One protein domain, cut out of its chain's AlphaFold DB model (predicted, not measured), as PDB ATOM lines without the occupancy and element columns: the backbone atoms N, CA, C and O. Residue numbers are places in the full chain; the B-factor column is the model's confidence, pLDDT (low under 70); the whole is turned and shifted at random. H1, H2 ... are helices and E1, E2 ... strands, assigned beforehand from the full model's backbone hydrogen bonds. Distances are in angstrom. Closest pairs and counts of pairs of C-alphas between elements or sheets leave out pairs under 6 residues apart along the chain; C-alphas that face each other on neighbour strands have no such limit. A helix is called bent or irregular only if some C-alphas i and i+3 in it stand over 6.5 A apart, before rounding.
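AT A GLANCE: This is residues 3 to 100 of the 114 residues of the protein "Plasmid maintenance system killer protein" of Arthrobacter sp. ZBG10 (UniProt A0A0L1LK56). A strongly twisted sheet of five strands has its helices over one face, the long helix H2 and the short H1 set about perpendicular to each other, while the other face is bare. A third helix, H3, folds back beside the end of H2 and only grazes the sheet with residues 54 to 57. The 98 printed residues run E1 H1 H2 H3 E2 E3 E4 E5; the sheet's order is E1 E5 E4 E3 E2, mixed, with E1 parallel to E5 and the other neighbours antiparallel. The class is mixed, helices and strands, in two layers, H1 and H2 on one face of the sheet. The whole is compact, with a radius of gyration of the C-alphas of 13.0 A and spans of 36 by 25 by 22 A.

IN THESE COORDINATES: E1 is residues 3 to 5, 6.9 A long, from C-alpha 3 at (264.362, 245.684, 247.200). H1 is residues 8 to 15, 10.5 A. H2 is residues 26 to 44, 27.3 A, from C-alpha 26 at (283.506, 242.275, 235.856). H3 is residues 48 to 57, 16.2 A, and irregular: C-alphas 49 and 52 are 7.1 A apart. E2 is residues 60 to 63, 9.3 A; E3 is residues 69 to 74, 16.2 A; E4 is residues 78 to 85, 23.1 A. E5 is residues 91 to 99, 24.6 A, to C-alpha 99 at (286.115, 245.703, 251.393).

HOW THE PARTS SIT: Edge strand E1 is parallel to E5 at 42 degrees, with N 4 and O 92 2.9 A apart, within hydrogen-bond range. E2, E3, E4 and E5 form a meander, each strand the antiparallel neighbour of the one before, in three hairpins. Within range are N 60 and O 71 at 2.8 A for E2 and E3, N 72 and O 80 at 2.9 A for E3 and E4, and N 81 and O 96 at 2.9 A for E4 and E5. H1 is on the sheet at a height of 8.9 A, over E1 and only just over E5, where 3 of its C-alphas fall. It touches H2, by residues 29 to 36 of H2 alone, the closest C-alphas being those of Ala 14 and Arg 33, 5.6 A apart; at 72 degrees they are only just about perpendicular. H2 is on the sheet; its closest C-alphas to E3 are Phe 32 and Ile 74, 5.8 A. H3 is close but not clearly touching H2, with C-alphas 42 and 50 closest at 6.7 A, at a shallow tilt of 10 degrees, opposite ways. Every O i to N i+4 pair is within range in H1 and H2, and 3 of 6 in H3. E1 and E2 are apart.

THE WHOLE: The C-alphas farthest apart, those of Ser 22 and Glu 48, are 38.4 A apart. The printed part has no cut and no long link. Mean pLDDT of the printed part is 82.3; residues 43 to 56, 66, 86 and 88 to 89 are under 70.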
ATOM      1  N   VAL A   3     262.933 245.472 246.955       85.12
ATOM      2  CA  VAL A   3     264.362 245.684 247.200       85.12
ATOM      3  C   VAL A   3     264.647 247.133 246.872       85.12
ATOM      4  O   VAL A   3     264.406 247.547 245.744       85.12
ATOM      5  N   ASP A   4     265.152 247.868 247.851       90.75
ATOM      6  CA  ASP A   4     265.596 249.240 247.653       90.75
ATOM      7  C   ASP A   4     267.108 249.329 247.820       90.75
ATOM      8  O   ASP A   4     267.744 248.480 248.453       90.75
ATOM      9  N   PHE A   5     267.675 250.386 247.258       93.25
ATOM     10  CA  PHE A   5     269.100 250.660 247.276       93.25
ATOM     11  C   PHE A   5     269.311 252.086 247.776       93.25
ATOM     12  O   PHE A   5     268.636 253.009 247.333       93.25
ATOM     13  N   GLU A   6     270.253 252.272 248.697       93.94
ATOM     14  CA  GLU A   6     270.730 253.613 249.065       93.94
ATOM     15  C   GLU A   6     271.809 254.123 248.093       93.94
ATOM     16  O   GLU A   6     272.119 255.311 248.071       93.94
ATOM     17  N   ASP A   7     272.363 253.228 247.267       92.56
ATOM     18  CA  ASP A   7     273.382 253.527 246.263       92.56
ATOM     19  C   ASP A   7     272.839 253.259 244.854       92.56
ATOM     20  O   ASP A   7     272.670 252.106 244.444       92.56
ATOM     21  N   GLU A   8     272.594 254.335 244.105       93.62
ATOM     22  CA  GLU A   8     272.056 254.296 242.740       93.62
ATOM     23  C   GLU A   8     272.944 253.480 241.784       93.62
ATOM     24  O   GLU A   8     272.441 252.757 240.925       93.62
ATOM     25  N   ASP A   9     274.273 253.509 241.949       93.19
ATOM     26  CA  ASP A   9     275.175 252.730 241.089       93.19
ATOM     27  C   ASP A   9     274.973 251.222 241.304       93.19
ATOM     28  O   ASP A   9     275.042 250.434 240.357       93.19
ATOM     29  N   LEU A  10     274.676 250.811 242.541       93.56
ATOM     30  CA  LEU A  10     274.363 249.420 242.874       93.56
ATOM     31  C   LEU A  10     272.970 249.014 242.394       93.56
ATOM     32  O   LEU A  10     272.798 247.872 241.957       93.56
ATOM     33  N   GLU A  11     272.005 249.931 242.439       94.50
ATOM     34  CA  GLU A  11     270.665 249.727 241.890       94.50
ATOM     35  C   GLU A  11     270.724 249.478 240.381       94.50
ATOM     36  O   GLU A  11     270.253 248.448 239.886       94.50
ATOM     37  N   LEU A  12     271.390 250.375 239.651       94.38
ATOM     38  CA  LEU A  12     271.613 250.234 238.217       94.38
ATOM     39  C   LEU A  12     272.372 248.943 237.918       94.38
ATOM     40  O   LEU A  12     272.021 248.215 236.991       94.38
ATOM     41  N   LEU A  13     273.373 248.592 238.728       93.94
ATOM     42  CA  LEU A  13     274.115 247.351 238.540       93.94
ATOM     43  C   LEU A  13     273.243 246.105 238.746       93.94
ATOM     44  O   LEU A  13     273.477 245.088 238.080       93.94
ATOM     45  N   ALA A  14     272.266 246.167 239.650       92.06
ATOM     46  CA  ALA A  14     271.342 245.078 239.935       92.06
ATOM     47  C   ALA A  14     270.291 244.893 238.830       92.06
ATOM     48  O   ALA A  14     270.037 243.751 238.435       92.06
ATOM     49  N   TYR A  15     269.714 245.982 238.314       91.06
ATOM     50  CA  TYR A  15     268.560 245.926 237.405       91.06
ATOM     51  C   TYR A  15     268.887 246.152 235.930       91.06
ATOM     52  O   TYR A  15     268.229 245.581 235.059       91.06
ATOM     53  N   VAL A  16     269.912 246.944 235.623       93.00
ATOM     54  CA  VAL A  16     270.304 247.257 234.249       93.00
ATOM     55  C   VAL A  16     271.437 246.322 233.837       93.00
ATOM     56  O   VAL A  16     272.589 246.442 234.257       93.00
ATOM     57  N   SER A  17     271.111 245.346 232.988       86.25
ATOM     58  CA  SER A  17     272.046 244.291 232.565       86.25
ATOM     59  C   SER A  17     273.283 244.827 231.836       86.25
ATOM     60  O   SER A  17     274.360 244.238 231.941       86.25
ATOM     61  N   THR A  18     273.136 245.951 231.133       90.25
ATOM     62  CA  THR A  18     274.200 246.645 230.398       90.25
ATOM     63  C   THR A  18     275.011 247.604 231.265       90.25
ATOM     64  O   THR A  18     276.045 248.083 230.804       90.25
ATOM     65  N   HIS A  19     274.586 247.878 232.504       92.69
ATOM     66  CA  HIS A  19     275.312 248.784 233.386       92.69
ATOM     67  C   HIS A  19     276.646 248.181 233.811       92.69
ATOM     68  O   HIS A  19     276.754 246.985 234.120       92.69
ATOM     69  N   ILE A  20     277.669 249.027 233.832       88.56
ATOM     70  CA  ILE A  20     279.022 248.674 234.243       88.56
ATOM     71  C   ILE A  20     279.459 249.722 235.256       88.56
ATOM     72  O   ILE A  20     279.627 250.889 234.920       88.56
ATOM     73  N   THR A  21     279.678 249.280 236.490       89.94
ATOM     74  CA  THR A  21     280.308 250.118 237.509       89.94
ATOM     75  C   THR A  21     281.821 250.157 237.294       89.94
ATOM     76  O   THR A  21     282.441 249.142 236.964       89.94
ATOM     77  N   SER A  22     282.435 251.317 237.521       89.56
ATOM     78  CA  SER A  22     283.895 251.479 237.542       89.56
ATOM     79  C   SER A  22     284.527 251.001 238.853       89.56
ATOM     80  O   SER A  22     285.745 250.841 238.928       89.56
ATOM     81  N   ARG A  23     283.713 250.752 239.888       86.50
ATOM     82  CA  ARG A  23     284.181 250.386 241.234       86.50
ATOM     83  C   ARG A  23     284.793 248.991 241.286       86.50
ATOM     84  O   ARG A  23     285.630 248.718 242.143       86.50
ATOM     85  N   TRP A  24     284.361 248.104 240.391       89.25
ATOM     86  CA  TRP A  24     284.623 246.674 240.475       89.25
ATOM     87  C   TRP A  24     285.036 246.065 239.148       89.25
ATOM     88  O   TRP A  24     284.634 246.490 238.068       89.25
ATOM     89  N   THR A  25     285.792 244.975 239.245       90.62
ATOM     90  CA  THR A  25     286.062 244.123 238.092       90.62
ATOM     91  C   THR A  25     284.780 243.406 237.640       90.62
ATOM     92  O   THR A  25     283.885 243.149 238.454       90.62
ATOM     93  N   PRO A  26     284.685 242.983 236.364       90.94
ATOM     94  CA  PRO A  26     283.506 242.275 235.856       90.94
ATOM     95  C   PRO A  26     283.134 241.015 236.654       90.94
ATOM     96  O   PRO A  26     281.958 240.655 236.749       90.94
ATOM     97  N   SER A  27     284.122 240.342 237.252       90.75
ATOM     98  CA  SER A  27     283.900 239.157 238.085       90.75
ATOM     99  C   SER A  27     283.189 239.494 239.398       90.75
ATOM    100  O   SER A  27     282.248 238.789 239.770       90.75
ATOM    101  N   VAL A  28     283.574 240.591 240.055       90.94
ATOM    102  CA  VAL A  28     282.922 241.089 241.275       90.94
ATOM    103  C   VAL A  28     281.508 241.579 240.955       90.94
ATOM    104  O   VAL A  28     280.568 241.173 241.635       90.94
ATOM    105  N   SER A  29     281.315 242.326 239.864       92.56
ATOM    106  CA  SER A  29     279.987 242.776 239.417       92.56
ATOM    107  C   SER A  29     279.038 241.606 239.123       92.56
ATOM    108  O   SER A  29     277.869 241.615 239.512       92.56
ATOM    109  N   LYS A  30     279.540 240.533 238.494       91.62
ATOM    110  CA  LYS A  30     278.764 239.302 238.277       91.62
ATOM    111  C   LYS A  30     278.440 238.589 239.591       91.62
ATOM    112  O   LYS A  30     277.331 238.077 239.752       91.62
ATOM    113  N   ALA A  31     279.390 238.533 240.525       91.75
ATOM    114  CA  ALA A  31     279.166 237.950 241.843       91.75
ATOM    115  C   ALA A  31     278.102 238.733 242.626       91.75
ATOM    116  O   ALA A  31     277.207 238.112 243.193       91.75
ATOM    117  N   PHE A  32     278.153 240.066 242.590       92.56
ATOM    118  CA  PHE A  32     277.157 240.947 243.193       92.56
ATOM    119  C   PHE A  32     275.748 240.647 242.670       92.56
ATOM    120  O   PHE A  32     274.871 240.306 243.459       92.56
ATOM    121  N   ARG A  33     275.548 240.646 241.344       92.31
ATOM    122  CA  ARG A  33     274.240 240.339 240.732       92.31
ATOM    123  C   ARG A  33     273.687 238.989 241.186       92.31
ATOM    124  O   ARG A  33     272.518 238.882 241.546       92.31
ATOM    125  N   ARG A  34     274.544 237.962 241.242       90.81
ATOM    126  CA  ARG A  34     274.162 236.639 241.764       90.81
ATOM    127  C   ARG A  34     273.736 236.698 243.231       90.81
ATOM    128  O   ARG A  34     272.784 236.016 243.594       90.81
ATOM    129  N   ARG A  35     274.417 237.487 244.071       89.19
ATOM    130  CA  ARG A  35     274.036 237.658 245.482       89.19
ATOM    131  C   ARG A  35     272.686 238.349 245.627       89.19
ATOM    132  O   ARG A  35     271.878 237.864 246.407       89.19
ATOM    133  N   ILE A  36     272.414 239.396 244.849       89.38
ATOM    134  CA  ILE A  36     271.106 240.067 244.857       89.38
ATOM    135  C   ILE A  36     269.992 239.082 244.487       89.38
ATOM    136  O   ILE A  36     269.030 238.946 245.235       89.38
ATOM    137  N   GLN A  37     270.159 238.304 243.412       88.19
ATOM    138  CA  GLN A  37     269.179 237.281 243.025       88.19
ATOM    139  C   GLN A  37     268.955 236.226 244.121       88.19
ATOM    140  O   GLN A  37     267.818 235.841 244.388       88.19
ATOM    141  N   GLN A  38     270.026 235.773 244.781       86.00
ATOM    142  CA  GLN A  38     269.931 234.826 245.895       86.00
ATOM    143  C   GLN A  38     269.191 235.419 247.097       86.00
ATOM    144  O   GLN A  38     268.351 234.737 247.677       86.00
ATOM    145  N   LEU A  39     269.468 236.677 247.455       82.81
ATOM    146  CA  LEU A  39     268.770 237.375 248.538       82.81
ATOM    147  C   LEU A  39     267.281 237.546 248.222       82.81
ATOM    148  O   LEU A  39     266.446 237.264 249.076       82.81
ATOM    149  N   MET A  40     266.937 237.929 246.990       81.62
ATOM    150  CA  MET A  40     265.543 238.053 246.552       81.62
ATOM    151  C   MET A  40     264.789 236.721 246.644       81.62
ATOM    152  O   MET A  40     263.661 236.684 247.136       81.62
ATOM    153  N   ALA A  41     265.413 235.622 246.212       79.62
ATOM    154  CA  ALA A  41     264.817 234.290 246.293       79.62
ATOM    155  C   ALA A  41     264.628 233.833 247.748       79.62
ATOM    156  O   ALA A  41     263.553 233.373 248.123       79.62
ATOM    157  N   LEU A  42     265.656 234.019 248.580       72.75
ATOM    158  CA  LEU A  42     265.651 233.625 249.986       72.75
ATOM    159  C   LEU A  42     264.564 234.350 250.789       72.75
ATOM    160  O   LEU A  42     263.861 233.742 251.591       72.75
ATOM    161  N   VAL A  43     264.427 235.656 250.570       69.12
ATOM    162  CA  VAL A  43     263.490 236.499 251.319       69.12
ATOM    163  C   VAL A  43     262.043 236.341 250.821       69.12
ATOM    164  O   VAL A  43     261.085 236.543 251.574       69.12
ATOM    165  N   SER A  44     261.858 235.915 249.569       66.44
ATOM    166  CA  SER A  44     260.533 235.561 249.046       66.44
ATOM    167  C   SER A  44     259.969 234.301 249.717       66.44
ATOM    168  O   SER A  44     258.767 234.234 249.968       66.44
ATOM    169  N   ASP A  45     260.837 233.356 250.085       62.84
ATOM    170  CA  ASP A  45     260.498 232.048 250.660       62.84
ATOM    171  C   ASP A  45     260.949 231.940 252.133       62.84
ATOM    172  O   ASP A  45     261.572 230.969 252.560       62.84
ATOM    173  N   VAL A  46     260.699 232.982 252.938       54.25
ATOM    174  CA  VAL A  46     260.929 232.946 254.399       54.25
ATOM    175  C   VAL A  46     259.845 232.085 255.050       54.25
ATOM    176  O   VAL A  46     258.916 232.572 255.690       54.25
ATOM    177  N   SER A  47     259.946 230.784 254.815       49.59
ATOM    178  CA  SER A  47     259.529 229.734 255.730       49.59
ATOM    179  C   SER A  47     260.764 229.307 256.540       49.59
ATOM    180  O   SER A  47     261.906 229.497 256.108       49.59
ATOM    181  N   GLU A  48     260.569 228.744 257.735       46.06
ATOM    182  CA  GLU A  48     261.643 228.376 258.682       46.06
ATOM    183  C   GLU A  48     262.737 227.455 258.085       46.06
ATOM    184  O   GLU A  48     263.828 227.333 258.641       46.06
ATOM    185  N   GLN A  49     262.500 226.857 256.912       50.84
ATOM    186  CA  GLN A  49     263.436 225.973 256.213       50.84
ATOM    187  C   GLN A  49     264.600 226.688 255.497       50.84
ATOM    188  O   GLN A  49     265.586 226.043 255.135       50.84
ATOM    189  N   ASN A  50     264.557 228.015 255.325       54.03
ATOM    190  CA  ASN A  50     265.555 228.741 254.522       54.03
ATOM    191  C   ASN A  50     266.839 229.154 255.278       54.03
ATOM    192  O   ASN A  50     267.768 229.733 254.707       54.03
ATOM    193  N   LEU A  51     266.956 228.795 256.560       51.81
ATOM    194  CA  LEU A  51     268.139 229.066 257.392       51.81
ATOM    195  C   LEU A  51     269.431 228.426 256.838       51.81
ATOM    196  O   LEU A  51     270.529 228.953 257.038       51.81
ATOM    197  N   CYS A  52     269.322 227.320 256.093       53.53
ATOM    198  CA  CYS A  52     270.463 226.691 255.420       53.53
ATOM    199  C   CYS A  52     271.034 227.559 254.284       53.53
ATOM    200  O   CYS A  52     272.254 227.608 254.104       53.53
ATOM    201  N   GLY A  53     270.179 228.298 253.565       61.25
ATOM    202  CA  GLY A  53     270.598 229.240 252.524       61.25
ATOM    203  C   GLY A  53     271.432 230.388 253.093       61.25
ATOM    204  O   GLY A  53     272.477 230.723 252.539       61.25
ATOM    205  N   LEU A  54     271.053 230.918 254.262       63.25
ATOM    206  CA  LEU A  54     271.809 231.963 254.968       63.25
ATOM    207  C   LEU A  54     273.233 231.519 255.337       63.25
ATOM    208  O   LEU A  54     274.179 232.297 255.184       63.25
ATOM    209  N   LYS A  55     273.407 230.257 255.760       65.31
ATOM    210  CA  LYS A  55     274.733 229.690 256.059       65.31
ATOM    211  C   LYS A  55     275.614 229.611 254.812       65.31
ATOM    212  O   LYS A  55     276.768 230.025 254.862       65.31
ATOM    213  N   ALA A  56     275.072 229.139 253.686       68.31
ATOM    214  CA  ALA A  56     275.808 229.044 252.418       68.31
ATOM    215  C   ALA A  56     276.175 230.420 251.827       68.31
ATOM    216  O   ALA A  56     277.141 230.563 251.074       68.31
ATOM    217  N   LEU A  57     275.397 231.446 252.164       75.38
ATOM    218  CA  LEU A  57     275.655 232.820 251.761       75.38
ATOM    219  C   LEU A  57     276.716 233.513 252.634       75.38
ATOM    220  O   LEU A  57     277.234 234.545 252.219       75.38
ATOM    221  N   HIS A  58     277.120 232.924 253.766       80.88
ATOM    222  CA  HIS A  58     277.961 233.577 254.777       80.88
ATOM    223  C   HIS A  58     277.345 234.893 255.252       80.88
ATOM    224  O   HIS A  58     278.008 235.932 255.258       80.88
ATOM    225  N   VAL A  59     276.053 234.853 255.588       82.25
ATOM    226  CA  VAL A  59     275.393 236.007 256.192       82.25
ATOM    227  C   VAL A  59     275.894 236.169 257.623       82.25
ATOM    228  O   VAL A  59     275.775 235.257 258.439       82.25
ATOM    229  N   GLU A  60     276.447 237.337 257.923       85.81
ATOM    230  CA  GLU A  60     276.880 237.729 259.260       85.81
ATOM    231  C   GLU A  60     275.966 238.849 259.758       85.81
ATOM    232  O   GLU A  60     275.770 239.851 259.067       85.81
ATOM    233  N   LYS A  61     275.395 238.689 260.953       85.81
ATOM    234  CA  LYS A  61     274.637 239.758 261.609       85.81
ATOM    235  C   LYS A  61     275.624 240.750 262.223       85.81
ATOM    236  O   LYS A  61     276.487 240.347 262.994       85.81
ATOM    237  N   LEU A  62     275.508 242.024 261.857       85.12
ATOM    238  CA  LEU A  62     276.386 243.098 262.326       85.12
ATOM    239  C   LEU A  62     275.815 243.833 263.540       85.12
ATOM    240  O   LEU A  62     276.571 244.315 264.377       85.12
ATOM    241  N   SER A  63     274.489 243.944 263.631       82.75
ATOM    242  CA  SER A  63     273.827 244.619 264.745       82.75
ATOM    243  C   SER A  63     272.428 244.058 264.983       82.75
ATOM    244  O   SER A  63     271.684 243.771 264.038       82.75
ATOM    245  N   ASP A  64     272.082 243.914 266.259       72.56
ATOM    246  CA  ASP A  64     270.752 243.575 266.743       72.56
ATOM    247  C   ASP A  64     269.953 244.855 267.020       72.56
ATOM    248  O   ASP A  64     270.344 245.692 267.830       72.56
ATOM    249  N   GLY A  65     268.817 245.005 266.341       70.31
ATOM    250  CA  GLY A  65     267.915 246.140 266.510       70.31
ATOM    251  C   GLY A  65     266.669 246.037 265.623       70.31
ATOM    252  O   GLY A  65     266.554 245.087 264.839       70.31
ATOM    253  N   PRO A  66     265.753 247.022 265.697       66.25
ATOM    254  CA  PRO A  66     264.542 247.071 264.866       66.25
ATOM    255  C   PRO A  66     264.849 247.186 263.363       66.25
ATOM    256  O   PRO A  66     264.016 246.847 262.530       66.25
ATOM    257  N   LYS A  67     266.064 247.624 263.012       72.00
ATOM    258  CA  LYS A  67     266.644 247.525 261.668       72.00
ATOM    259  C   LYS A  67     267.907 246.675 261.739       72.00
ATOM    260  O   LYS A  67     269.015 247.198 261.661       72.00
ATOM    261  N   SER A  68     267.740 245.379 262.000       80.12
ATOM    262  CA  SER A  68     268.879 244.467 262.122       80.12
ATOM    263  C   SER A  68     269.755 244.556 260.872       80.12
ATOM    264  O   SER A  68     269.259 244.482 259.743       80.12
ATOM    265  N   LEU A  69     271.052 244.757 261.095       86.56
ATOM    266  CA  LEU A  69     272.032 244.958 260.038       86.56
ATOM    267  C   LEU A  69     272.734 243.639 259.738       86.56
ATOM    268  O   LEU A  69     273.159 242.932 260.654       86.56
ATOM    269  N   TYR A  70     272.894 243.335 258.458       88.25
ATOM    270  CA  TYR A  70     273.504 242.109 257.977       88.25
ATOM    271  C   TYR A  70     274.585 242.417 256.947       88.25
ATOM    272  O   TYR A  70     274.548 243.430 256.247       88.25
ATOM    273  N   SER A  71     275.537 241.500 256.832       89.94
ATOM    274  CA  SER A  71     276.510 241.492 255.752       89.94
ATOM    275  C   SER A  71     276.573 240.135 255.072       89.94
ATOM    276  O   SER A  71     276.344 239.105 255.698       89.94
ATOM    277  N   ILE A  72     276.885 240.129 253.780       89.12
ATOM    278  CA  ILE A  72     277.085 238.913 252.985       89.12
ATOM    279  C   ILE A  72     278.304 239.088 252.081       89.12
ATOM    280  O   ILE A  72     278.525 240.150 251.500       89.12
ATOM    281  N   ARG A  73     279.118 238.041 251.925       89.19
ATOM    282  CA  ARG A  73     280.314 238.105 251.073       89.19
ATOM    283  C   ARG A  73     279.978 238.198 249.581       89.19
ATOM    284  O   ARG A  73     279.362 237.295 248.996       89.19
ATOM    285  N   ILE A  74     280.515 239.235 248.940       89.62
ATOM    286  CA  ILE A  74     280.670 239.343 247.489       89.62
ATOM    287  C   ILE A  74     282.096 238.888 247.157       89.62
ATOM    288  O   ILE A  74     283.068 239.642 247.252       89.62
ATOM    289  N   GLN A  75     282.227 237.622 246.758       85.31
ATOM    290  CA  GLN A  75     283.533 236.996 246.527       85.31
ATOM    291  C   GLN A  75     284.443 237.095 247.780       85.31
ATOM    292  O   GLN A  75     283.947 237.116 248.903       85.31
ATOM    293  N   MET A  76     285.771 237.091 247.616       80.81
ATOM    294  CA  MET A  76     286.741 237.198 248.724       80.81
ATOM    295  C   MET A  76     287.110 238.647 249.069       80.81
ATOM    296  O   MET A  76     287.773 238.874 250.072       80.81
ATOM    297  N   GLN A  77     286.715 239.610 248.231       85.88
ATOM    298  CA  GLN A  77     287.232 240.981 248.270       85.88
ATOM    299  C   GLN A  77     286.253 241.984 248.871       85.88
ATOM    300  O   GLN A  77     286.700 242.996 249.398       85.88
ATOM    301  N   TYR A  78     284.945 241.712 248.827       90.25
ATOM    302  CA  TYR A  78     283.920 242.665 249.246       90.25
ATOM    303  C   TYR A  78     282.824 241.999 250.081       90.25
ATOM    304  O   TYR A  78     282.598 240.786 250.023       90.25
ATOM    305  N   ARG A  79     282.117 242.811 250.856       90.88
ATOM    306  CA  ARG A  79     280.903 242.471 251.590       90.88
ATOM    307  C   ARG A  79     279.804 243.437 251.176       90.88
ATOM    308  O   ARG A  79     280.048 244.628 251.029       90.88
ATOM    309  N   LEU A  80     278.609 242.905 250.971       91.81
ATOM    310  CA  LEU A  80     277.383 243.671 250.798       91.81
ATOM    311  C   LEU A  80     276.772 243.894 252.173       91.81
ATOM    312  O   LEU A  80     276.623 242.923 252.916       91.81
ATOM    313  N   ILE A  81     276.406 245.131 252.478       91.88
ATOM    314  CA  ILE A  81     275.740 245.513 253.717       91.88
ATOM    315  C   ILE A  81     274.270 245.781 253.408       91.88
ATOM    316  O   ILE A  81     273.945 246.506 252.465       91.88
ATOM    317  N   PHE A  82     273.376 245.179 254.185       90.56
ATOM    318  CA  PHE A  82     271.939 245.313 253.982       90.56
ATOM    319  C   PHE A  82     271.174 245.202 255.296       90.56
ATOM    320  O   PHE A  82     271.640 244.592 256.259       90.56
ATOM    321  N   ASN A  83     269.971 245.761 255.325       88.75
ATOM    322  CA  ASN A  83     269.005 245.506 256.383       88.75
ATOM    323  C   ASN A  83     267.800 244.744 255.819       88.75
ATOM    324  O   ASN A  83     267.535 244.751 254.614       88.75
ATOM    325  N   PHE A  84     267.096 244.042 256.703       80.12
ATOM    326  CA  PHE A  84     265.880 243.326 256.353       80.12
ATOM    327  C   PHE A  84     264.764 243.697 257.321       80.12
ATOM    328  O   PHE A  84     264.940 243.636 258.539       80.12
ATOM    329  N   HIS A  85     263.619 244.061 256.756       78.44
ATOM    330  CA  HIS A  85     262.423 244.463 257.475       78.44
ATOM    331  C   HIS A  85     261.314 243.433 257.228       78.44
ATOM    332  O   HIS A  85     260.580 243.545 256.243       78.44
ATOM    333  N   PRO A  86     261.180 242.409 258.091       68.94
ATOM    334  CA  PRO A  86     260.162 241.376 257.910       68.94
ATOM    335  C   PRO A  86     258.737 241.939 257.995       68.94
ATOM    336  O   PRO A  86     257.869 241.498 257.243       68.94
ATOM    337  N   ASP A  87     258.524 242.941 258.851       70.56
ATOM    338  CA  ASP A  87     257.206 243.519 259.138       70.56
ATOM    339  C   ASP A  87     256.766 244.582 258.111       70.56
ATOM    340  O   ASP A  87     255.573 244.818 257.930       70.56
ATOM    341  N   ASP A  88     257.714 245.197 257.394       69.88
ATOM    342  CA  ASP A  88     257.457 246.201 256.351       69.88
ATOM    343  C   ASP A  88     257.499 245.537 254.969       69.88
ATOM    344  O   ASP A  88     258.505 245.587 254.268       69.88
ATOM    345  N   ASN A  89     256.435 244.819 254.597       68.62
ATOM    346  CA  ASN A  89     256.273 244.191 253.273       68.62
ATOM    347  C   ASN A  89     257.448 243.281 252.826       68.62
ATOM    348  O   ASN A  89     257.713 243.113 251.625       68.62
ATOM    349  N   LYS A  90     258.166 242.690 253.795       73.00
ATOM    350  CA  LYS A  90     259.415 241.937 253.578       73.00
ATOM    351  C   LYS A  90     260.457 242.755 252.800       73.00
ATOM    352  O   LYS A  90     261.067 242.253 251.854       73.00
ATOM    353  N   ARG A  91     260.623 244.027 253.148       81.31
ATOM    354  CA  ARG A  91     261.524 244.961 252.473       81.31
ATOM    355  C   ARG A  91     262.987 244.645 252.779       81.31
ATOM    356  O   ARG A  91     263.369 244.420 253.928       81.31
ATOM    357  N   LEU A  92     263.806 244.636 251.733       85.38
ATOM    358  CA  LEU A  92     265.258 244.481 251.805       85.38
ATOM    359  C   LEU A  92     265.891 245.790 251.341       85.38
ATOM    360  O   LEU A  92     265.625 246.207 250.217       85.38
ATOM    361  N   VAL A  93     266.727 246.420 252.164       89.94
ATOM    362  CA  VAL A  93     267.436 247.642 251.756       89.94
ATOM    363  C   VAL A  93     268.926 247.360 251.673       89.94
ATOM    364  O   VAL A  93     269.558 246.973 252.659       89.94
ATOM    365  N   ILE A  94     269.483 247.545 250.481       91.81
ATOM    366  CA  ILE A  94     270.915 247.479 250.225       91.81
ATOM    367  C   ILE A  94     271.526 248.835 250.574       91.81
ATOM    368  O   ILE A  94     271.258 249.830 249.906       91.81
ATOM    369  N   LEU A  95     272.358 248.861 251.614       90.81
ATOM    370  CA  LEU A  95     272.969 250.098 252.116       90.81
ATOM    371  C   LEU A  95     274.274 250.428 251.389       90.81
ATOM    372  O   LEU A  95     274.650 251.586 251.260       90.81
ATOM    373  N   GLY A  96     274.991 249.407 250.920       91.75
ATOM    374  CA  GLY A  96     276.251 249.605 250.217       91.75
ATOM    375  C   GLY A  96     277.182 248.412 250.319       91.75
ATOM    376  O   GLY A  96     276.775 247.287 250.623       91.75
ATOM    377  N   THR A  97     278.463 248.659 250.059       91.19
ATOM    378  CA  THR A  97     279.495 247.621 250.072       91.19
ATOM    379  C   THR A  97     280.769 248.065 250.753       91.19
ATOM    380  O   THR A  97     281.202 249.201 250.578       91.19
ATOM    381  N   GLU A  98     281.433 247.123 251.406       88.75
ATOM    382  CA  GLU A  98     282.705 247.339 252.086       88.75
ATOM    383  C   GLU A  98     283.758 246.337 251.598       88.75
ATOM    384  O   GLU A  98     283.412 245.212 251.221       88.75
ATOM    385  N   PRO A  99     285.055 246.682 251.599       85.69
ATOM    386  CA  PRO A  99     286.115 245.703 251.393       85.69
ATOM    387  C   PRO A  99     286.067 244.619 252.479       85.69
ATOM    388  O   PRO A  99     286.049 244.911 253.671       85.69
ATOM    389  N   ALA A 100     286.111 243.348 252.088       77.81
ATOM    390  CA  ALA A 100     286.152 242.219 253.021       77.81
ATOM    391  C   ALA A 100     287.452 242.182 253.847       77.81
ATOM    392  O   ALA A 100     287.493 241.542 254.897       77.81
TER     393      ALA A 100